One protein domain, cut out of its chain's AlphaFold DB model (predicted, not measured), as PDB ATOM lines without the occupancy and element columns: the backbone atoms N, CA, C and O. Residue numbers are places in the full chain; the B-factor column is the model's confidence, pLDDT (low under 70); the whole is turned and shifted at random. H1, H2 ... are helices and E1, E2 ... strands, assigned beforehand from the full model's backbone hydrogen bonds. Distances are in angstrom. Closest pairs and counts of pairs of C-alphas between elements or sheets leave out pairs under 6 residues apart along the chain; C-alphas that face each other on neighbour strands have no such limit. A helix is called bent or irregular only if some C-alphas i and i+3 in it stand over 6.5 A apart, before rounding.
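What this domain is: This is residues 209 to 234 and 254 to 377 of the 377 residues of the protein "Flagellar L-ring protein" of Proteobacteria bacterium (UniProt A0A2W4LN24). A six-stranded sheet is curled like part of a barrel and folded into two leaves that face each other; from it a long two-stranded ribbon, E1 and E2, runs out and leads to the small helices H1 and H2. A separate tail, residues 359 to 377 with H3, sticks out free of the sheet. The 150 printed residues hold, along the chain, E1 H1 H2 E2 E3 E4 E5 E6 H3, mixed helices and strands; the sheet's order is E5 E1 E2 E3 E4 E6, mixed. The whole is extended, a rod spanning 90 by 34 by 24 A, with a radius of gyration of the C-alphas of 27.2 A.

How they stand to each other: Begin with E1, residues 217 to 234, and its antiparallel neighbour E2, residues 277 to 300, at 166 degrees; look for N 224 and O 289, 3.0 A apart. E1 bends by 51 degrees at residue 221, and E2 by 85 degrees at residue 296. The pairing is staggered: E2 pairs with E1 over 279 to 296, and with E3, residues 306 to 316, over 296 to 300, where N 298 and O 307 are 2.9 A apart. E2, E3 and E4, residues 319 to 329, form a meander, each strand the antiparallel neighbour of the one before; E2 and E3, and E3 and E4, are hairpins, and N 312 and O 323 of the second are 2.8 A apart. The edge strand E6, residues 346 to 355, is antiparallel to E4, with N 324 and O 351 at 2.8 A. The other edge strand, E5, residues 339 to 341, is parallel to E1, with N 340 and O 219 at 3.0 A. In this folded sheet, one sheet bent back on itself, E5 and E1 face E3, E4 and E6, with E2 as the hinge. H1, residues 254 to 259, H2, residues 265 to 273, and H3, residues 366 to 374, are not on the sheet. H1 and H2 are close but not clearly touching, with the C-alphas of Arg 257 and Pro 265 closest at 7.3 A. In H2 and H3 every O i to N i+4 pair is within hydrogen-bond range; in H1, 1 of 2 is.

Where its parts are: Find C-alpha 217 at (-17.845, 21.397, -51.809), where E1 begins its 49.2 A. E2 runs 56.5 A, from C-alpha 277 at (16.758, 48.661, -17.674). E3 measures 31.7 A, E4 31.3 A and E6 28.3 A, and E5 is short. H1, H2 and H3 are short too; H3 ends at C-alpha 374, (15.679, 35.620, -8.725).

The domain as a whole: The C-alphas of Thr 209 and Arg 258, the two farthest apart, are 90.3 A apart. Residues 235 to 253 are not printed, and C-alphas 234 and 254 are 37.1 A apart across the cut. Of the links printed whole, none is long. Mean pLDDT of the printed part is 77.8, with 50 residues under 70, among them 254 to 284 and 355 to 364.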
ATOM      1  N   THR A 209     -25.066  24.981 -61.095       80.19
ATOM      2  CA  THR A 209     -24.102  23.989 -60.582       80.19
ATOM      3  C   THR A 209     -23.297  24.496 -59.385       80.19
ATOM      4  O   THR A 209     -22.322  23.853 -58.978       80.19
ATOM      5  N   ARG A 210     -23.652  25.670 -58.852       88.62
ATOM      6  CA  ARG A 210     -23.058  26.217 -57.638       88.62
ATOM      7  C   ARG A 210     -23.462  25.423 -56.396       88.62
ATOM      8  O   ARG A 210     -24.554  24.872 -56.314       88.62
ATOM      9  N   ALA A 211     -22.559  25.383 -55.425       83.81
ATOM     10  CA  ALA A 211     -22.767  24.788 -54.119       83.81
ATOM     11  C   ALA A 211     -23.854  25.569 -53.373       83.81
ATOM     12  O   ALA A 211     -23.686  26.751 -53.068       83.81
ATOM     13  N   LEU A 212     -24.969  24.903 -53.098       84.38
ATOM     14  CA  LEU A 212     -26.159  25.493 -52.478       84.38
ATOM     15  C   LEU A 212     -26.640  24.679 -51.275       84.38
ATOM     16  O   LEU A 212     -27.451  25.165 -50.493       84.38
ATOM     17  N   ARG A 213     -26.174  23.435 -51.130       83.12
ATOM     18  CA  ARG A 213     -26.770  22.424 -50.258       83.12
ATOM     19  C   ARG A 213     -25.758  21.910 -49.245       83.12
ATOM     20  O   ARG A 213     -24.545  21.921 -49.456       83.12
ATOM     21  N   VAL A 214     -26.268  21.411 -48.124       86.25
ATOM     22  CA  VAL A 214     -25.444  20.774 -47.091       86.25
ATOM     23  C   VAL A 214     -24.738  19.540 -47.660       86.25
ATOM     24  O   VAL A 214     -25.382  18.633 -48.182       86.25
ATOM     25  N   GLY A 215     -23.412  19.504 -47.525       83.69
ATOM     26  CA  GLY A 215     -22.529  18.487 -48.097       83.69
ATOM     27  C   GLY A 215     -21.750  18.944 -49.337       83.69
ATOM     28  O   GLY A 215     -20.682  18.377 -49.595       83.69
ATOM     29  N   ASP A 216     -22.216  19.980 -50.045       87.81
ATOM     30  CA  ASP A 216     -21.545  20.504 -51.241       87.81
ATOM     31  C   ASP A 216     -20.129  21.014 -50.922       87.81
ATOM     32  O   ASP A 216     -19.825  21.424 -49.796       87.81
ATOM     33  N   VAL A 217     -19.249  20.980 -51.927       90.88
ATOM     34  CA  VAL A 217     -17.845  21.397 -51.809       90.88
ATOM     35  C   VAL A 217     -17.656  22.790 -52.399       90.88
ATOM     36  O   VAL A 217     -17.995  23.024 -53.556       90.88
ATOM     37  N   VAL A 218     -17.034  23.680 -51.625       94.44
ATOM     38  CA  VAL A 218     -16.649  25.035 -52.047       94.44
ATOM     39  C   VAL A 218     -15.129  25.170 -52.003       94.44
ATOM     40  O   VAL A 218     -14.481  24.730 -51.051       94.44
ATOM     41  N   LEU A 219     -14.541  25.788 -53.025       95.56
ATOM     42  CA  LEU A 219     -13.112  26.071 -53.106       95.56
ATOM     43  C   LEU A 219     -12.813  27.480 -52.577       95.56
ATOM     44  O   LEU A 219     -12.956  28.470 -53.292       95.56
ATOM     45  N   ILE A 220     -12.326  27.591 -51.344       95.88
ATOM     46  CA  ILE A 220     -11.901  28.887 -50.808       95.88
ATOM     47  C   ILE A 220     -10.512  29.237 -51.356       95.88
ATOM     48  O   ILE A 220      -9.545  28.491 -51.158       95.88
ATOM     49  N   ARG A 221     -10.412  30.392 -52.021       95.62
ATOM     50  CA  ARG A 221      -9.167  31.041 -52.453       95.62
ATOM     51  C   ARG A 221      -8.689  31.956 -51.318       95.62
ATOM     52  O   ARG A 221      -9.255  33.018 -51.084       95.62
ATOM     53  N   ILE A 222      -7.665  31.527 -50.586       94.69
ATOM     54  CA  ILE A 222      -7.137  32.236 -49.412       94.69
ATOM     55  C   ILE A 222      -6.110  33.277 -49.856       94.69
ATOM     56  O   ILE A 222      -5.134  32.933 -50.535       94.69
ATOM     57  N   ARG A 223      -6.312  34.532 -49.440       92.38
ATOM     58  CA  ARG A 223      -5.406  35.663 -49.685       92.38
ATOM     59  C   ARG A 223      -5.308  36.558 -48.445       92.38
ATOM     60  O   ARG A 223      -5.777  37.691 -48.466       92.38
ATOM     61  N   GLU A 224      -4.670  36.058 -47.388       90.12
ATOM     62  CA  GLU A 224      -4.460  36.824 -46.152       90.12
ATOM     63  C   GLU A 224      -3.095  37.519 -46.153       90.12
ATOM     64  O   GLU A 224      -2.060  36.889 -46.396       90.12
ATOM     65  N   GLU A 225      -3.081  38.810 -45.824       87.12
ATOM     66  CA  GLU A 225      -1.865  39.570 -45.532       87.12
ATOM     67  C   GLU A 225      -2.030  40.199 -44.141       87.12
ATOM     68  O   GLU A 225      -2.933  41.000 -43.907       87.12
ATOM     69  N   ALA A 226      -1.202  39.758 -43.193       77.62
ATOM     70  CA  ALA A 226      -1.281  40.117 -41.784       77.62
ATOM     71  C   ALA A 226      -0.056  40.948 -41.387       77.62
ATOM     72  O   ALA A 226       1.034  40.405 -41.201       77.62
ATOM     73  N   ASP A 227      -0.257  42.256 -41.225       75.75
ATOM     74  CA  ASP A 227       0.754  43.204 -40.752       75.75
ATOM     75  C   ASP A 227       0.457  43.610 -39.301       75.75
ATOM     76  O   ASP A 227      -0.264  44.570 -39.023       75.75
ATOM     77  N   ALA A 228       1.012  42.860 -38.347       64.19
ATOM     78  CA  ALA A 228       0.872  43.128 -36.920       64.19
ATOM     79  C   ALA A 228       2.115  43.855 -36.379       64.19
ATOM     80  O   ALA A 228       3.162  43.249 -36.133       64.19
ATOM     81  N   GLN A 229       1.985  45.164 -36.162       74.56
ATOM     82  CA  GLN A 229       3.005  45.993 -35.517       74.56
ATOM     83  C   GLN A 229       2.625  46.243 -34.051       74.56
ATOM     84  O   GLN A 229       1.602  46.860 -33.765       74.56
ATOM     85  N   GLY A 230       3.453  45.771 -33.118       63.56
ATOM     86  CA  GLY A 230       3.311  46.025 -31.685       63.56
ATOM     87  C   GLY A 230       4.564  46.684 -31.115       63.56
ATOM     88  O   GLY A 230       5.656  46.126 -31.200       63.56
ATOM     89  N   GLY A 231       4.417  47.865 -30.520       66.62
ATOM     90  CA  GLY A 231       5.465  48.500 -29.722       66.62
ATOM     91  C   GLY A 231       5.247  48.225 -28.235       66.62
ATOM     92  O   GLY A 231       4.196  48.571 -27.701       66.62
ATOM     93  N   ALA A 232       6.234  47.631 -27.566       61.88
ATOM     94  CA  ALA A 232       6.253  47.428 -26.121       61.88
ATOM     95  C   ALA A 232       7.472  48.137 -25.509       61.88
ATOM     96  O   ALA A 232       8.534  47.546 -25.321       61.88
ATOM     97  N   THR A 233       7.330  49.427 -25.203       56.44
ATOM     98  CA  THR A 233       8.368  50.206 -24.511       56.44
ATOM     99  C   THR A 233       8.251  50.001 -22.997       56.44
ATOM    100  O   THR A 233       7.528  50.722 -22.309       56.44
ATOM    101  N   THR A 234       8.968  49.017 -22.458       56.84
ATOM    102  CA  THR A 234       9.076  48.776 -21.013       56.84
ATOM    103  C   THR A 234      10.190  49.630 -20.409       56.84
ATOM    104  O   THR A 234      11.367  49.272 -20.455       56.84
ATOM    105  N   PRO A 254      31.893  41.448   5.490       55.56
ATOM    106  CA  PRO A 254      32.955  40.814   6.281       55.56
ATOM    107  C   PRO A 254      32.873  39.277   6.332       55.56
ATOM    108  O   PRO A 254      33.843  38.636   6.741       55.56
ATOM    109  N   ALA A 255      31.749  38.670   5.934       58.03
ATOM    110  CA  ALA A 255      31.629  37.219   5.782       58.03
ATOM    111  C   ALA A 255      32.202  36.756   4.430       58.03
ATOM    112  O   ALA A 255      33.002  35.821   4.388       58.03
ATOM    113  N   ILE A 256      31.882  37.466   3.342       58.16
ATOM    114  CA  ILE A 256      32.415  37.192   1.998       58.16
ATOM    115  C   ILE A 256      33.932  37.430   1.958       58.16
ATOM    116  O   ILE A 256      34.670  36.549   1.516       58.16
ATOM    117  N   ARG A 257      34.420  38.543   2.528       58.59
ATOM    118  CA  ARG A 257      35.861  38.870   2.599       58.59
ATOM    119  C   ARG A 257      36.670  37.868   3.444       58.59
ATOM    120  O   ARG A 257      37.871  37.727   3.236       58.59
ATOM    121  N   ARG A 258      36.022  37.139   4.369       58.47
ATOM    122  CA  ARG A 258      36.620  36.006   5.108       58.47
ATOM    123  C   ARG A 258      36.656  34.705   4.304       58.47
ATOM    124  O   ARG A 258      37.562  33.907   4.522       58.47
ATOM    125  N   ALA A 259      35.680  34.472   3.429       62.41
ATOM    126  CA  ALA A 259      35.599  33.259   2.615       62.41
ATOM    127  C   ALA A 259      36.490  33.326   1.361       62.41
ATOM    128  O   ALA A 259      37.092  32.321   0.987       62.41
ATOM    129  N   TYR A 260      36.602  34.504   0.737       56.84
ATOM    130  CA  TYR A 260      37.381  34.731  -0.482       56.84
ATOM    131  C   TYR A 260      38.159  36.059  -0.390       56.84
ATOM    132  O   TYR A 260      37.606  37.113  -0.698       56.84
ATOM    133  N   PRO A 261      39.450  36.042  -0.002       58.62
ATOM    134  CA  PRO A 261      40.232  37.262   0.238       58.62
ATOM    135  C   PRO A 261      40.704  37.992  -1.035       58.62
ATOM    136  O   PRO A 261      41.352  39.025  -0.926       58.62
ATOM    137  N   ASN A 262      40.401  37.463  -2.228       56.88
ATOM    138  CA  ASN A 262      40.892  37.967  -3.519       56.88
ATOM    139  C   ASN A 262      39.800  38.649  -4.371       56.88
ATOM    140  O   ASN A 262      40.009  38.861  -5.563       56.88
ATOM    141  N   ILE A 263      38.619  38.916  -3.804       56.22
ATOM    142  CA  ILE A 263      37.483  39.524  -4.511       56.22
ATOM    143  C   ILE A 263      37.042  40.743  -3.702       56.22
ATOM    144  O   ILE A 263      36.526  40.579  -2.598       56.22
ATOM    145  N   GLU A 264      37.260  41.947  -4.236       58.91
ATOM    146  CA  GLU A 264      36.842  43.212  -3.615       58.91
ATOM    147  C   GLU A 264      35.304  43.340  -3.696       58.91
ATOM    148  O   GLU A 264      34.758  43.467  -4.798       58.91
ATOM    149  N   PRO A 265      34.562  43.266  -2.570       57.69
ATOM    150  CA  PRO A 265      33.097  43.250  -2.611       57.69
ATOM    151  C   PRO A 265      32.492  44.573  -3.098       57.69
ATOM    152  O   PRO A 265      31.411  44.571  -3.692       57.69
ATOM    153  N   GLU A 266      33.180  45.693  -2.865       59.19
ATOM    154  CA  GLU A 266      32.734  47.034  -3.240       59.19
ATOM    155  C   GLU A 266      32.500  47.182  -4.761       59.19
ATOM    156  O   GLU A 266      31.505  47.794  -5.160       59.19
ATOM    157  N   GLU A 267      33.332  46.575  -5.619       56.16
ATOM    158  CA  GLU A 267      33.154  46.647  -7.083       56.16
ATOM    159  C   GLU A 267      31.955  45.823  -7.577       56.16
ATOM    160  O   GLU A 267      31.204  46.287  -8.439       56.16
ATOM    161  N   LEU A 268      31.712  44.639  -6.998       56.19
ATOM    162  CA  LEU A 268      30.543  43.811  -7.339       56.19
ATOM    163  C   LEU A 268      29.226  44.530  -7.005       56.19
ATOM    164  O   LEU A 268      28.271  44.490  -7.782       56.19
ATOM    165  N   ILE A 269      29.187  45.205  -5.854       57.81
ATOM    166  CA  ILE A 269      28.012  45.948  -5.383       57.81
ATOM    167  C   ILE A 269      27.796  47.207  -6.237       57.81
ATOM    168  O   ILE A 269      26.660  47.507  -6.613       57.81
ATOM    169  N   ALA A 270      28.869  47.913  -6.610       55.16
ATOM    170  CA  ALA A 270      28.794  49.070  -7.503       55.16
ATOM    171  C   ALA A 270      28.321  48.699  -8.922       55.16
ATOM    172  O   ALA A 270      27.566  49.463  -9.532       55.16
ATOM    173  N   LEU A 271      28.716  47.525  -9.431       52.09
ATOM    174  CA  LEU A 271      28.284  47.012 -10.733       52.09
ATOM    175  C   LEU A 271      26.796  46.616 -10.731       52.09
ATOM    176  O   LEU A 271      26.076  46.949 -11.671       52.09
ATOM    177  N   ALA A 272      26.310  45.990  -9.655       53.81
ATOM    178  CA  ALA A 272      24.892  45.658  -9.488       53.81
ATOM    179  C   ALA A 272      23.989  46.896  -9.291       53.81
ATOM    180  O   ALA A 272      22.796  46.859  -9.587       53.81
ATOM    181  N   ALA A 273      24.535  48.011  -8.793       52.78
ATOM    182  CA  ALA A 273      23.745  49.192  -8.449       52.78
ATOM    183  C   ALA A 273      23.339  50.081  -9.644       52.78
ATOM    184  O   ALA A 273      22.400  50.863  -9.491       52.78
ATOM    185  N   ARG A 274      24.012  49.976 -10.803       48.41
ATOM    186  CA  ARG A 274      23.869  50.884 -11.971       48.41
ATOM    187  C   ARG A 274      23.177  50.262 -13.199       48.41
ATOM    188  O   ARG A 274      23.431  50.673 -14.328       48.41
ATOM    189  N   ALA A 275      22.336  49.249 -13.006       49.69
ATOM    190  CA  ALA A 275      21.623  48.588 -14.100       49.69
ATOM    191  C   ALA A 275      20.318  49.323 -14.478       49.69
ATOM    192  O   ALA A 275      19.235  48.957 -14.019       49.69
ATOM    193  N   ASP A 276      20.413  50.342 -15.335       50.78
ATOM    194  CA  ASP A 276      19.245  51.026 -15.907       50.78
ATOM    195  C   ASP A 276      18.592  50.183 -17.023       50.78
ATOM    196  O   ASP A 276      19.050  50.159 -18.168       50.78
ATOM    197  N   PHE A 277      17.492  49.490 -16.708       52.84
ATOM    198  CA  PHE A 277      16.758  48.661 -17.674       52.84
ATOM    199  C   PHE A 277      15.748  49.471 -18.510       52.84
ATOM    200  O   PHE A 277      14.544  49.530 -18.231       52.84
ATOM    201  N   ALA A 278      16.243  50.052 -19.604       55.12
ATOM    202  CA  ALA A 278      15.422  50.566 -20.700       55.12
ATOM    203  C   ALA A 278      15.196  49.469 -21.763       55.12
ATOM    204  O   ALA A 278      16.028  49.263 -22.644       55.12
ATOM    205  N   GLY A 279      14.069  48.756 -21.682       53.47
ATOM    206  CA  GLY A 279      13.694  47.735 -22.663       53.47
ATOM    207  C   GLY A 279      12.742  48.287 -23.724       53.47
ATOM    208  O   GLY A 279      11.561  48.483 -23.443       53.47
ATOM    209  N   GLU A 280      13.216  48.498 -24.951       58.03
ATOM    210  CA  GLU A 280      12.350  48.789 -26.099       58.03
ATOM    211  C   GLU A 280      12.113  47.516 -26.924       58.03
ATOM    212  O   GLU A 280      12.980  47.052 -27.662       58.03
ATOM    213  N   GLY A 281      10.929  46.921 -26.772       59.44
ATOM    214  CA  GLY A 281      10.508  45.730 -27.502       59.44
ATOM    215  C   GLY A 281       9.620  46.081 -28.692       59.44
ATOM    216  O   GLY A 281       8.395  46.087 -28.564       59.44
ATOM    217  N   GLN A 282      10.203  46.335 -29.862       63.03
ATOM    218  CA  GLN A 282       9.429  46.448 -31.100       63.03
ATOM    219  C   GLN A 282       9.203  45.052 -31.707       63.03
ATOM    220  O   GLN A 282      10.134  44.423 -32.202       63.03
ATOM    221  N   THR A 283       7.960  44.563 -31.695       64.69
ATOM    222  CA  THR A 283       7.560  43.327 -32.382       64.69
ATOM    223  C   THR A 283       6.844  43.665 -33.686       64.69
ATOM    224  O   THR A 283       5.686  44.079 -33.687       64.69
ATOM    225  N   GLN A 284       7.513  43.444 -34.815       68.75
ATOM    226  CA  GLN A 284       6.877  43.444 -36.133       68.75
ATOM    227  C   GLN A 284       6.667  41.993 -36.573       68.75
ATOM    228  O   GLN A 284       7.623  41.224 -36.662       68.75
ATOM    229  N   ARG A 285       5.415  41.608 -36.831       70.00
ATOM    230  CA  ARG A 285       5.050  40.306 -37.402       70.00
ATOM    231  C   ARG A 285       4.315  40.555 -38.712       70.00
ATOM    232  O   ARG A 285       3.161  40.971 -38.694       70.00
ATOM    233  N   ALA A 286       5.001  40.304 -39.822       78.62
ATOM    234  CA  ALA A 286       4.426  40.330 -41.160       78.62
ATOM    235  C   ALA A 286       4.252  38.887 -41.656       78.62
ATOM    236  O   ALA A 286       5.196  38.097 -41.606       78.62
ATOM    237  N   GLY A 287       3.058  38.542 -42.132       78.75
ATOM    238  CA  GLY A 287       2.742  37.217 -42.665       78.75
ATOM    239  C   GLY A 287       1.897  37.313 -43.931       78.75
ATOM    240  O   GLY A 287       0.958  38.100 -43.992       78.75
ATOM    241  N   LYS A 288       2.215  36.506 -44.947       87.00
ATOM    242  CA  LYS A 288       1.415  36.392 -46.176       87.00
ATOM    243  C   LYS A 288       1.030  34.937 -46.393       87.00
ATOM    244  O   LYS A 288       1.907  34.092 -46.563       87.00
ATOM    245  N   LEU A 289      -0.269  34.657 -46.413       87.62
ATOM    246  CA  LEU A 289      -0.826  33.328 -46.642       87.62
ATOM    247  C   LEU A 289      -1.616  33.338 -47.950       87.62
ATOM    248  O   LEU A 289      -2.612  34.045 -48.097       87.62
ATOM    249  N   ARG A 290      -1.159  32.536 -48.913       91.50
ATOM    250  CA  ARG A 290      -1.812  32.365 -50.215       91.50
ATOM    251  C   ARG A 290      -1.971  30.883 -50.509       91.50
ATOM    252  O   ARG A 290      -1.005  30.131 -50.419       91.50
ATOM    253  N   GLY A 291      -3.175  30.466 -50.876       91.25
ATOM    254  CA  GLY A 291      -3.452  29.066 -51.185       91.25
ATOM    255  C   GLY A 291      -4.919  28.809 -51.488       91.25
ATOM    256  O   GLY A 291      -5.724  29.733 -51.560       91.25
ATOM    257  N   SER A 292      -5.273  27.539 -51.657       93.38
ATOM    258  CA  SER A 292      -6.663  27.119 -51.818       93.38
ATOM    259  C   SER A 292      -6.986  25.877 -50.991       93.38
ATOM    260  O   SER A 292      -6.145  24.983 -50.807       93.38
ATOM    261  N   ILE A 293      -8.213  25.829 -50.481       94.38
ATOM    262  CA  ILE A 293      -8.750  24.738 -49.666       94.38
ATOM    263  C   ILE A 293     -10.166  24.402 -50.136       94.38
ATOM    264  O   ILE A 293     -10.983  25.294 -50.336       94.38
ATOM    265  N   GLY A 294     -10.446  23.113 -50.324       94.06
ATOM    266  CA  GLY A 294     -11.818  22.632 -50.453       94.06
ATOM    267  C   GLY A 294     -12.429  22.511 -49.061       94.06
ATOM    268  O   GLY A 294     -11.839  21.865 -48.194       94.06
ATOM    269  N   VAL A 295     -13.578  23.139 -48.848       93.81
ATOM    270  CA  VAL A 295     -14.376  23.046 -47.619       93.81
ATOM    271  C   VAL A 295     -15.743  22.459 -47.941       93.81
ATOM    272  O   VAL A 295     -16.191  22.534 -49.085       93.81
ATOM    273  N   HIS A 296     -16.417  21.896 -46.939       92.12
ATOM    274  CA  HIS A 296     -17.790  21.428 -47.097       92.12
ATOM    275  C   HIS A 296     -18.775  22.426 -46.491       92.12
ATOM    276  O   HIS A 296     -18.515  23.003 -45.428       92.12
ATOM    277  N   VAL A 297     -19.937  22.570 -47.125       90.94
ATOM    278  CA  VAL A 297     -21.113  23.188 -46.506       90.94
ATOM    279  C   VAL A 297     -21.584  22.273 -45.378       90.94
ATOM    280  O   VAL A 297     -22.074  21.169 -45.617       90.94
ATOM    281  N   LYS A 298     -21.417  22.717 -44.132       88.38
ATOM    282  CA  LYS A 298     -21.845  21.983 -42.931       88.38
ATOM    283  C   LYS A 298     -23.329  22.172 -42.649       88.38
ATOM    284  O   LYS A 298     -23.964  21.266 -42.118       88.38
ATOM    285  N   GLN A 299     -23.855  23.353 -42.967       85.31
ATOM    286  CA  GLN A 299     -25.236  23.732 -42.712       85.31
ATOM    287  C   GLN A 299     -25.628  24.929 -43.583       85.31
ATOM    288  O   GLN A 299     -24.837  25.856 -43.742       85.31
ATOM    289  N   GLU A 300     -26.861  24.942 -44.083       87.38
ATOM    290  CA  GLU A 300     -27.489  26.149 -44.615       87.38
ATOM    291  C   GLU A 300     -28.182  26.915 -43.473       87.38
ATOM    292  O   GLU A 300     -28.815  26.356 -42.568       87.38
ATOM    293  N   LEU A 301     -27.990  28.225 -43.492       86.69
ATOM    294  CA  LEU A 301     -28.512  29.187 -42.547       86.69
ATOM    295  C   LEU A 301     -29.894  29.686 -42.991       86.69
ATOM    296  O   LEU A 301     -30.263  29.612 -44.156       86.69
ATOM    297  N   PRO A 302     -30.688  30.256 -42.080       83.38
ATOM    298  CA  PRO A 302     -32.130  30.435 -42.309       83.38
ATOM    299  C   PRO A 302     -32.471  31.658 -43.160       83.38
ATOM    300  O   PRO A 302     -33.635  31.911 -43.459       83.38
ATOM    301  N   ASN A 303     -31.447  32.432 -43.507       85.69
ATOM    302  CA  ASN A 303     -31.450  33.496 -44.496       85.69
ATOM    303  C   ASN A 303     -30.982  33.018 -45.888       85.69
ATOM    304  O   ASN A 303     -30.961  33.835 -46.805       85.69
ATOM    305  N   GLY A 304     -30.619  31.739 -46.045       87.06
ATOM    306  CA  GLY A 304     -30.061  31.156 -47.270       87.06
ATOM    307  C   GLY A 304     -28.534  31.242 -47.384       87.06
ATOM    308  O   GLY A 304     -27.987  30.858 -48.412       87.06
ATOM    309  N   ASP A 305     -27.828  31.742 -46.364       92.31
ATOM    310  CA  ASP A 305     -26.359  31.707 -46.342       92.31
ATOM    311  C   ASP A 305     -25.853  30.296 -45.999       92.31
ATOM    312  O   ASP A 305     -26.572  29.483 -45.431       92.31
ATOM    313  N   LEU A 306     -24.595  29.982 -46.288       92.38
ATOM    314  CA  LEU A 306     -24.011  28.661 -46.059       92.38
ATOM    315  C   LEU A 306     -22.900  28.756 -45.008       92.38
ATOM    316  O   LEU A 306     -21.928  29.492 -45.185       92.38
ATOM    317  N   PHE A 307     -23.014  27.994 -43.919       92.56
ATOM    318  CA  PHE A 307     -21.907  27.795 -42.988       92.56
ATOM    319  C   PHE A 307     -20.971  26.710 -43.534       92.56
ATOM    320  O   PHE A 307     -21.368  25.553 -43.720       92.56
ATOM    321  N   VAL A 308     -19.717  27.090 -43.775       92.88
ATOM    322  CA  VAL A 308     -18.676  26.230 -44.345       92.88
ATOM    323  C   VAL A 308     -17.544  25.989 -43.354       92.88
ATOM    324  O   VAL A 308     -17.147  26.877 -42.595       92.88
ATOM    325  N   GLU A 309     -16.994  24.778 -43.384       92.19
ATOM    326  CA  GLU A 309     -15.858  24.363 -42.559       92.19
ATOM    327  C   GLU A 309     -15.025  23.319 -43.315       92.19
ATOM    328  O   GLU A 309     -15.559  22.413 -43.964       92.19
ATOM    329  N   GLY A 310     -13.702  23.417 -43.214       91.12
ATOM    330  CA  GLY A 310     -12.798  22.391 -43.716       91.12
ATOM    331  C   GLY A 310     -11.391  22.502 -43.145       91.12
ATOM    332  O   GLY A 310     -10.922  23.577 -42.765       91.12
ATOM    333  N   THR A 311     -10.710  21.360 -43.127       91.69
ATOM    334  CA  THR A 311      -9.319  21.226 -42.695       91.69
ATOM    335  C   THR A 311      -8.525  20.560 -43.806       91.69
ATOM    336  O   THR A 311      -8.955  19.557 -44.374       91.69
ATOM    337  N   LYS A 312      -7.342  21.093 -44.096       90.00
ATOM    338  CA  LYS A 312      -6.383  20.559 -45.057       90.00
ATOM    339  C   LYS A 312      -5.050  20.378 -44.351       90.00
ATOM    340  O   LYS A 312      -4.503  21.332 -43.809       90.00
ATOM    341  N   VAL A 313      -4.532  19.157 -44.371       89.50
ATOM    342  CA  VAL A 313      -3.197  18.840 -43.856       89.50
ATOM    343  C   VAL A 313      -2.262  18.651 -45.043       89.50
ATOM    344  O   VAL A 313      -2.614  17.971 -46.010       89.50
ATOM    345  N   VAL A 314      -1.096  19.288 -45.004       88.69
ATOM    346  CA  VAL A 314      -0.071  19.222 -46.052       88.69
ATOM    347  C   VAL A 314       1.263  18.907 -45.394       88.69
ATOM    348  O   VAL A 314       1.650  19.575 -44.445       88.69
ATOM    349  N   MET A 315       1.982  17.912 -45.905       87.19
ATOM    350  CA  MET A 315       3.328  17.601 -45.431       87.19
ATOM    351  C   MET A 315       4.368  18.187 -46.387       87.19
ATOM    352  O   MET A 315       4.324  17.917 -47.590       87.19
ATOM    353  N   ILE A 316       5.294  18.989 -45.862       85.62
ATOM    354  CA  ILE A 316       6.374  19.624 -46.629       85.62
ATOM    355  C   ILE A 316       7.676  19.365 -45.871       85.62
ATOM    356  O   ILE A 316       7.778  19.694 -44.701       85.62
ATOM    357  N   ASN A 317       8.671  18.753 -46.518       87.94
ATOM    358  CA  ASN A 317       9.991  18.478 -45.925       87.94
ATOM    359  C   ASN A 317       9.979  17.711 -44.577       87.94
ATOM    360  O   ASN A 317      10.922  17.840 -43.803       87.94
ATOM    361  N   HIS A 318       8.970  16.855 -44.352       84.69
ATOM    362  CA  HIS A 318       8.660  16.128 -43.098       84.69
ATOM    363  C   HIS A 318       7.997  16.955 -41.982       84.69
ATOM    364  O   HIS A 318       7.663  16.398 -40.941       84.69
ATOM    365  N   GLU A 319       7.718  18.234 -42.216       83.12
ATOM    366  CA  GLU A 319       6.906  19.068 -41.329       83.12
ATOM    367  C   GLU A 319       5.422  18.962 -41.713       83.12
ATOM    368  O   GLU A 319       5.071  18.886 -42.898       83.12
ATOM    369  N   GLU A 320       4.541  18.959 -40.714       84.62
ATOM    370  CA  GLU A 320       3.091  18.851 -40.904       84.62
ATOM    371  C   GLU A 320       2.435  20.230 -40.776       84.62
ATOM    372  O   GLU A 320       2.472  20.857 -39.719       84.62
ATOM    373  N   TYR A 321       1.822  20.699 -41.862       86.56
ATOM    374  CA  TYR A 321       1.119  21.974 -41.931       86.56
ATOM    375  C   TYR A 321      -0.389  21.738 -41.903       86.56
ATOM    376  O   TYR A 321      -0.962  21.169 -42.837       86.56
ATOM    377  N   HIS A 322      -1.042  22.207 -40.843       88.25
ATOM    378  CA  HIS A 322      -2.490  22.210 -40.708       88.25
ATOM    379  C   HIS A 322      -3.044  23.570 -41.153       88.25
ATOM    380  O   HIS A 322      -2.672  24.623 -40.635       88.25
ATOM    381  N   LEU A 323      -3.971  23.536 -42.103       90.44
ATOM    382  CA  LEU A 323      -4.748  24.683 -42.552       90.44
ATOM    383  C   LEU A 323      -6.219  24.417 -42.234       90.44
ATOM    384  O   LEU A 323      -6.815  23.491 -42.782       90.44
ATOM    385  N   TYR A 324      -6.804  25.228 -41.365       92.00
ATOM    386  CA  TYR A 324      -8.216  25.179 -41.002       92.00
ATOM    387  C   TYR A 324      -8.911  26.453 -41.486       92.00
ATOM    388  O   TYR A 324      -8.396  27.558 -41.290       92.00
ATOM    389  N   VAL A 325     -10.085  26.306 -42.100       93.75
ATOM    390  CA  VAL A 325     -10.926  27.430 -42.525       93.75
ATOM    391  C   VAL A 325     -12.379  27.167 -42.152       93.75
ATOM    392  O   VAL A 325     -12.923  26.102 -42.435       93.75
ATOM    393  N   SER A 326     -13.029  28.168 -41.561       94.12
ATOM    394  CA  SER A 326     -14.484  28.184 -41.380       94.12
ATOM    395  C   SER A 326     -15.052  29.588 -41.496       94.12
ATOM    396  O   SER A 326     -14.361  30.546 -41.154       94.12
ATOM    397  N   GLY A 327     -16.318  29.704 -41.878       94.12
ATOM    398  CA  GLY A 327     -17.024  30.979 -41.956       94.12
ATOM    399  C   GLY A 327     -18.415  30.818 -42.557       94.12
ATOM    400  O   GLY A 327     -18.900  29.700 -42.734       94.12
ATOM    401  N   VAL A 328     -19.050  31.941 -42.862       94.62
ATOM    402  CA  VAL A 328     -20.350  32.012 -43.527       94.62
ATOM    403  C   VAL A 328     -20.164  32.643 -44.903       94.62
ATOM    404  O   VAL A 328     -19.546  33.699 -45.023       94.62
ATOM    405  N   ILE A 329     -20.692  32.000 -45.940       95.12
ATOM    406  CA  ILE A 329     -20.670  32.498 -47.321       95.12
ATOM    407  C   ILE A 329     -22.097  32.692 -47.820       95.12
ATOM    408  O   ILE A 329     -22.992  31.936 -47.452       95.12
ATOM    409  N   ARG A 330     -22.321  33.675 -48.689       94.69
ATOM    410  CA  ARG A 330     -23.614  33.840 -49.360       94.69
ATOM    411  C   ARG A 330     -23.558  33.098 -50.699       94.69
ATOM    412  O   ARG A 330     -22.558  33.254 -51.402       94.69
ATOM    413  N   PRO A 331     -24.612  32.384 -51.131       91.75
ATOM    414  CA  PRO A 331     -24.668  31.763 -52.459       91.75
ATOM    415  C   PRO A 331     -24.344  32.706 -53.627       91.75
ATOM    416  O   PRO A 331     -23.814  32.288 -54.653       91.75
ATOM    417  N   ALA A 332     -24.638  34.000 -53.469       91.88
ATOM    418  CA  ALA A 332     -24.346  35.028 -54.464       91.88
ATOM    419  C   ALA A 332     -22.842  35.315 -54.650       91.88
ATOM    420  O   ALA A 332     -22.462  35.755 -55.732       91.88
ATOM    421  N   ASP A 333     -22.006  35.057 -53.636       93.94
ATOM    422  CA  ASP A 333     -20.550  35.271 -53.687       93.94
ATOM    423  C   ASP A 333     -19.790  34.056 -54.255       93.94
ATOM    424  O   ASP A 333     -18.576  34.120 -54.441       93.94
ATOM    425  N   ILE A 334     -20.490  32.946 -54.525       94.44
ATOM    426  CA  ILE A 334     -19.920  31.740 -55.132       94.44
ATOM    427  C   ILE A 334     -19.812  31.949 -56.647       94.44
ATOM    428  O   ILE A 334     -20.818  32.178 -57.332       94.44
ATOM    429  N   GLU A 335     -18.587  31.857 -57.168       93.44
ATOM    430  CA  GLU A 335     -18.284  31.874 -58.601       93.44
ATOM    431  C   GLU A 335     -18.801  30.601 -59.302       93.44
ATOM    432  O   GLU A 335     -19.010  29.555 -58.686       93.44
ATOM    433  N   GLY A 336     -18.971  30.655 -60.627       89.44
ATOM    434  CA  GLY A 336     -19.438  29.508 -61.424       89.44
ATOM    435  C   GLY A 336     -18.493  28.293 -61.438       89.44
ATOM    436  O   GLY A 336     -18.882  27.231 -61.914       89.44
ATOM    437  N   ASP A 337     -17.269  28.425 -60.913       91.00
ATOM    438  CA  ASP A 337     -16.305  27.335 -60.696       91.00
ATOM    439  C   ASP A 337     -16.372  26.736 -59.273       91.00
ATOM    440  O   ASP A 337     -15.492  25.961 -58.894       91.00
ATOM    441  N   ASN A 338     -17.403  27.081 -58.490       92.62
ATOM    442  CA  ASN A 338     -17.557  26.735 -57.074       92.62
ATOM    443  C   ASN A 338     -16.489  27.324 -56.142       92.62
ATOM    444  O   ASN A 338     -16.214  26.757 -55.081       92.62
ATOM    445  N   SER A 339     -15.896  28.465 -56.498       94.81
ATOM    446  CA  SER A 339     -14.921  29.143 -55.643       94.81
ATOM    447  C   SER A 339     -15.427  30.430 -54.985       94.81
ATOM    448  O   SER A 339     -16.383  31.056 -55.440       94.81
ATOM    449  N   VAL A 340     -14.777  30.797 -53.876       95.88
ATOM    450  CA  VAL A 340     -15.027  32.022 -53.097       95.88
ATOM    451  C   VAL A 340     -13.683  32.581 -52.620       95.88
ATOM    452  O   VAL A 340     -12.846  31.834 -52.110       95.88
ATOM    453  N   ASP A 341     -13.458  33.887 -52.750       95.75
ATOM    454  CA  ASP A 341     -12.311  34.562 -52.128       95.75
ATOM    455  C   ASP A 341     -12.492  34.689 -50.609       95.75
ATOM    456  O   ASP A 341     -13.561  35.079 -50.142       95.75
ATOM    457  N   SER A 342     -11.437  34.450 -49.824       93.88
ATOM    458  CA  SER A 342     -11.506  34.512 -48.352       93.88
ATOM    459  C   SER A 342     -11.982  35.864 -47.802       93.88
ATOM    460  O   SER A 342     -12.658  35.899 -46.777       93.88
ATOM    461  N   ALA A 343     -11.729  36.958 -48.525       93.31
ATOM    462  CA  ALA A 343     -12.200  38.304 -48.193       93.31
ATOM    463  C   ALA A 343     -13.731  38.502 -48.298       93.31
ATOM    464  O   ALA A 343     -14.244  39.492 -47.781       93.31
ATOM    465  N   LEU A 344     -14.460  37.597 -48.963       94.81
ATOM    466  CA  LEU A 344     -15.926  37.635 -49.087       94.81
ATOM    467  C   LEU A 344     -16.641  36.787 -48.018       94.81
ATOM    468  O   LEU A 344     -17.867  36.729 -47.990       94.81
ATOM    469  N   ILE A 345     -15.889  36.128 -47.134       94.88
ATOM    470  CA  ILE A 345     -16.424  35.209 -46.127       94.88
ATOM    471  C   ILE A 345     -16.713  35.974 -44.827       94.88
ATOM    472  O   ILE A 345     -15.822  36.571 -44.225       94.88
ATOM    473  N   ALA A 346     -17.960  35.928 -44.360       93.12
ATOM    474  CA  ALA A 346     -18.362  36.501 -43.079       93.12
ATOM    475  C   ALA A 346     -17.917  35.609 -41.905       93.12
ATOM    476  O   ALA A 346     -17.910  34.381 -42.007       93.12
ATOM    477  N   ASP A 347     -17.528  36.224 -40.781       91.38
ATOM    478  CA  ASP A 347     -16.947  35.546 -39.608       91.38
ATOM    479  C   ASP A 347     -15.839  34.532 -39.966       91.38
ATOM    480  O   ASP A 347     -15.723  33.456 -39.361       91.38
ATOM    481  N   ALA A 348     -15.033  34.873 -40.979       91.69
ATOM    482  CA  ALA A 348     -13.949  34.042 -41.471       91.69
ATOM    483  C   ALA A 348     -12.900  33.798 -40.383       91.69
ATOM    484  O   ALA A 348     -12.298  34.719 -39.827       91.69
ATOM    485  N   ARG A 349     -12.637  32.521 -40.117       91.31
ATOM    486  CA  ARG A 349     -11.533  32.062 -39.282       91.31
ATOM    487  C   ARG A 349     -10.619  31.197 -40.131       91.31
ATOM    488  O   ARG A 349     -10.953  30.048 -40.409       91.31
ATOM    489  N   VAL A 350      -9.476  31.764 -40.500       91.25
ATOM    490  CA  VAL A 350      -8.368  31.078 -41.167       91.25
ATOM    491  C   VAL A 350      -7.279  30.835 -40.126       91.25
ATOM    492  O   VAL A 350      -6.822  31.764 -39.465       91.25
ATOM    493  N   GLU A 351      -6.885  29.580 -39.951       88.75
ATOM    494  CA  GLU A 351      -5.848  29.166 -39.011       88.75
ATOM    495  C   GLU A 351      -4.814  28.326 -39.766       88.75
ATOM    496  O   GLU A 351      -5.156  27.328 -40.397       88.75
ATOM    497  N   PHE A 352      -3.556  28.760 -39.727       87.25
ATOM    498  CA  PHE A 352      -2.425  28.087 -40.359       87.25
ATOM    499  C   PHE A 352      -1.376  27.805 -39.287       87.25
ATOM    500  O   PHE A 352      -0.844  28.739 -38.687       87.25
ATOM    501  N   THR A 353      -1.115  26.528 -39.024       84.56
ATOM    502  CA  THR A 353      -0.141  26.076 -38.026       84.56
ATOM    503  C   THR A 353       0.787  25.034 -38.643       84.56
ATOM    504  O   THR A 353       0.342  24.128 -39.345       84.56
ATOM    505  N   GLY A 354       2.089  25.175 -38.406       79.00
ATOM    506  CA  GLY A 354       3.091  24.164 -38.742       79.00
ATOM    507  C   GLY A 354       3.512  23.389 -37.494       79.00
ATOM    508  O   GLY A 354       3.434  23.912 -36.384       79.00
ATOM    509  N   ARG A 355       3.964  22.147 -37.673       67.75
ATOM    510  CA  ARG A 355       4.724  21.387 -36.673       67.75
ATOM    511  C   ARG A 355       6.005  20.871 -37.325       67.75
ATOM    512  O   ARG A 355       5.930  20.092 -38.277       67.75
ATOM    513  N   GLY A 356       7.150  21.283 -36.788       64.12
ATOM    514  CA  GLY A 356       8.488  20.918 -37.254       64.12
ATOM    515  C   GLY A 356       9.565  21.320 -36.244       64.12
ATOM    516  O   GLY A 356       9.296  22.108 -35.338       64.12
ATOM    517  N   ASP A 357      10.783  20.799 -36.415       54.41
ATOM    518  CA  ASP A 357      11.898  20.883 -35.448       54.41
ATOM    519  C   ASP A 357      12.413  22.316 -35.159       54.41
ATOM    520  O   ASP A 357      13.298  22.513 -34.324       54.41
ATOM    521  N   ILE A 358      11.913  23.326 -35.880       53.69
ATOM    522  CA  ILE A 358      12.415  24.708 -35.853       53.69
ATOM    523  C   ILE A 358      11.708  25.574 -34.794       53.69
ATOM    524  O   ILE A 358      12.353  26.448 -34.212       53.69
ATOM    525  N   ASP A 359      10.425  25.334 -34.496       54.22
ATOM    526  CA  ASP A 359       9.660  26.174 -33.549       54.22
ATOM    527  C   ASP A 359      10.156  26.029 -32.092       54.22
ATOM    528  O   ASP A 359      10.137  26.995 -31.326       54.22
ATOM    529  N   ASP A 360      10.714  24.867 -31.731       52.81
ATOM    530  CA  ASP A 360      11.264  24.585 -30.393       52.81
ATOM    531  C   ASP A 360      12.520  25.423 -30.047       52.81
ATOM    532  O   ASP A 360      12.942  25.476 -28.889       52.81
ATOM    533  N   GLN A 361      13.132  26.113 -31.020       54.28
ATOM    534  CA  GLN A 361      14.345  26.928 -30.821       54.28
ATOM    535  C   GLN A 361      14.073  28.335 -30.246       54.28
ATOM    536  O   GLN A 361      15.015  29.018 -29.842       54.28
ATOM    537  N   VAL A 362      12.818  28.807 -30.229       56.53
ATOM    538  CA  VAL A 362      12.482  30.221 -29.927       56.53
ATOM    539  C   VAL A 362      12.165  30.465 -28.436       56.53
ATOM    540  O   VAL A 362      12.018  31.606 -27.987       56.53
ATOM    541  N   GLU A 363      12.102  29.410 -27.623       60.91
ATOM    542  CA  GLU A 363      11.908  29.511 -26.174       60.91
ATOM    543  C   GLU A 363      13.085  30.223 -25.479       60.91
ATOM    544  O   GLU A 363      14.242  29.812 -25.563       60.91
ATOM    545  N   ARG A 364      12.783  31.286 -24.714       63.03
ATOM    546  CA  ARG A 364      13.778  31.973 -23.871       63.03
ATOM    547  C   ARG A 364      14.425  30.967 -22.916       63.03
ATOM    548  O   ARG A 364      13.727  30.370 -22.090       63.03
ATOM    549  N   GLY A 365      15.746  30.816 -23.018       74.88
ATOM    550  CA  GLY A 365      16.512  29.840 -22.246       74.88
ATOM    551  C   GLY A 365      16.254  29.943 -20.742       74.88
ATOM    552  O   GLY A 365      16.167  31.035 -20.183       74.88
ATOM    553  N   TRP A 366      16.146  28.792 -20.074       75.44
ATOM    554  CA  TRP A 366      15.776  28.690 -18.655       75.44
ATOM    555  C   TRP A 366      16.597  29.605 -17.730       75.44
ATOM    556  O   TRP A 366      16.050  30.153 -16.777       75.44
ATOM    557  N   LEU A 367      17.879  29.828 -18.042       74.88
ATOM    558  CA  LEU A 367      18.770  30.695 -17.273       74.88
ATOM    559  C   LEU A 367      18.305  32.160 -17.261       74.88
ATOM    560  O   LEU A 367      18.393  32.799 -16.218       74.88
ATOM    561  N   THR A 368      17.771  32.695 -18.367       71.94
ATOM    562  CA  THR A 368      17.254  34.076 -18.376       71.94
ATOM    563  C   THR A 368      15.968  34.166 -17.560       71.94
ATOM    564  O   THR A 368      15.853  35.046 -16.718       71.94
ATOM    565  N   LYS A 369      15.055  33.191 -17.714       74.19
ATOM    566  CA  LYS A 369      13.831  33.086 -16.892       74.19
ATOM    567  C   LYS A 369      14.160  32.990 -15.388       74.19
ATOM    568  O   LYS A 369      13.452  33.568 -14.573       74.19
ATOM    569  N   PHE A 370      15.231  32.280 -15.021       77.88
ATOM    570  CA  PHE A 370      15.694  32.146 -13.636       77.88
ATOM    571  C   PHE A 370      16.328  33.434 -13.094       77.88
ATOM    572  O   PHE A 370      16.006  33.837 -11.981       77.88
ATOM    573  N   LEU A 371      17.192  34.101 -13.866       77.06
ATOM    574  CA  LEU A 371      17.808  35.368 -13.452       77.06
ATOM    575  C   LEU A 371      16.761  36.484 -13.293       77.06
ATOM    576  O   LEU A 371      16.789  37.183 -12.281       77.06
ATOM    577  N   ASP A 372      15.791  36.572 -14.213       75.19
ATOM    578  CA  ASP A 372      14.642  37.484 -14.115       75.19
ATOM    579  C   ASP A 372      13.790  37.199 -12.856       75.19
ATOM    580  O   ASP A 372      13.317  38.122 -12.194       75.19
ATOM    581  N   ALA A 373      13.605  35.922 -12.492       75.50
ATOM    582  CA  ALA A 373      12.807  35.516 -11.330       75.50
ATOM    583  C   ALA A 373      13.532  35.682  -9.980       75.50
ATOM    584  O   ALA A 373      12.885  35.939  -8.965       75.50
ATOM    585  N   VAL A 374      14.860  35.520  -9.948       78.25
ATOM    586  CA  VAL A 374      15.679  35.620  -8.725       78.25
ATOM    587  C   VAL A 374      16.086  37.064  -8.415       78.25
ATOM    588  O   VAL A 374      16.294  37.388  -7.246       78.25
ATOM    589  N   SER A 375      16.147  37.945  -9.420       60.41
ATOM    590  CA  SER A 375      16.479  39.366  -9.244       60.41
ATOM    591  C   SER A 375      15.358  40.316  -9.702       60.41
ATOM    592  O   SER A 375      15.570  41.113 -10.615       60.41
ATOM    593  N   PRO A 376      14.179  40.326  -9.049       48.19
ATOM    594  CA  PRO A 376      13.091  41.255  -9.377       48.19
ATOM    595  C   PRO A 376      13.336  42.704  -8.882       48.19
ATOM    596  O   PRO A 376      12.381  43.474  -8.732       48.19
ATOM    597  N   PHE A 377      14.587  43.087  -8.572       49.91
ATOM    598  CA  PHE A 377      14.936  44.318  -7.847       49.91
ATOM    599  C   PHE A 377      16.204  45.034  -8.329       49.91
ATOM    600  O   PHE A 377      17.168  44.356  -8.723       49.91
TER     601      PHE A 377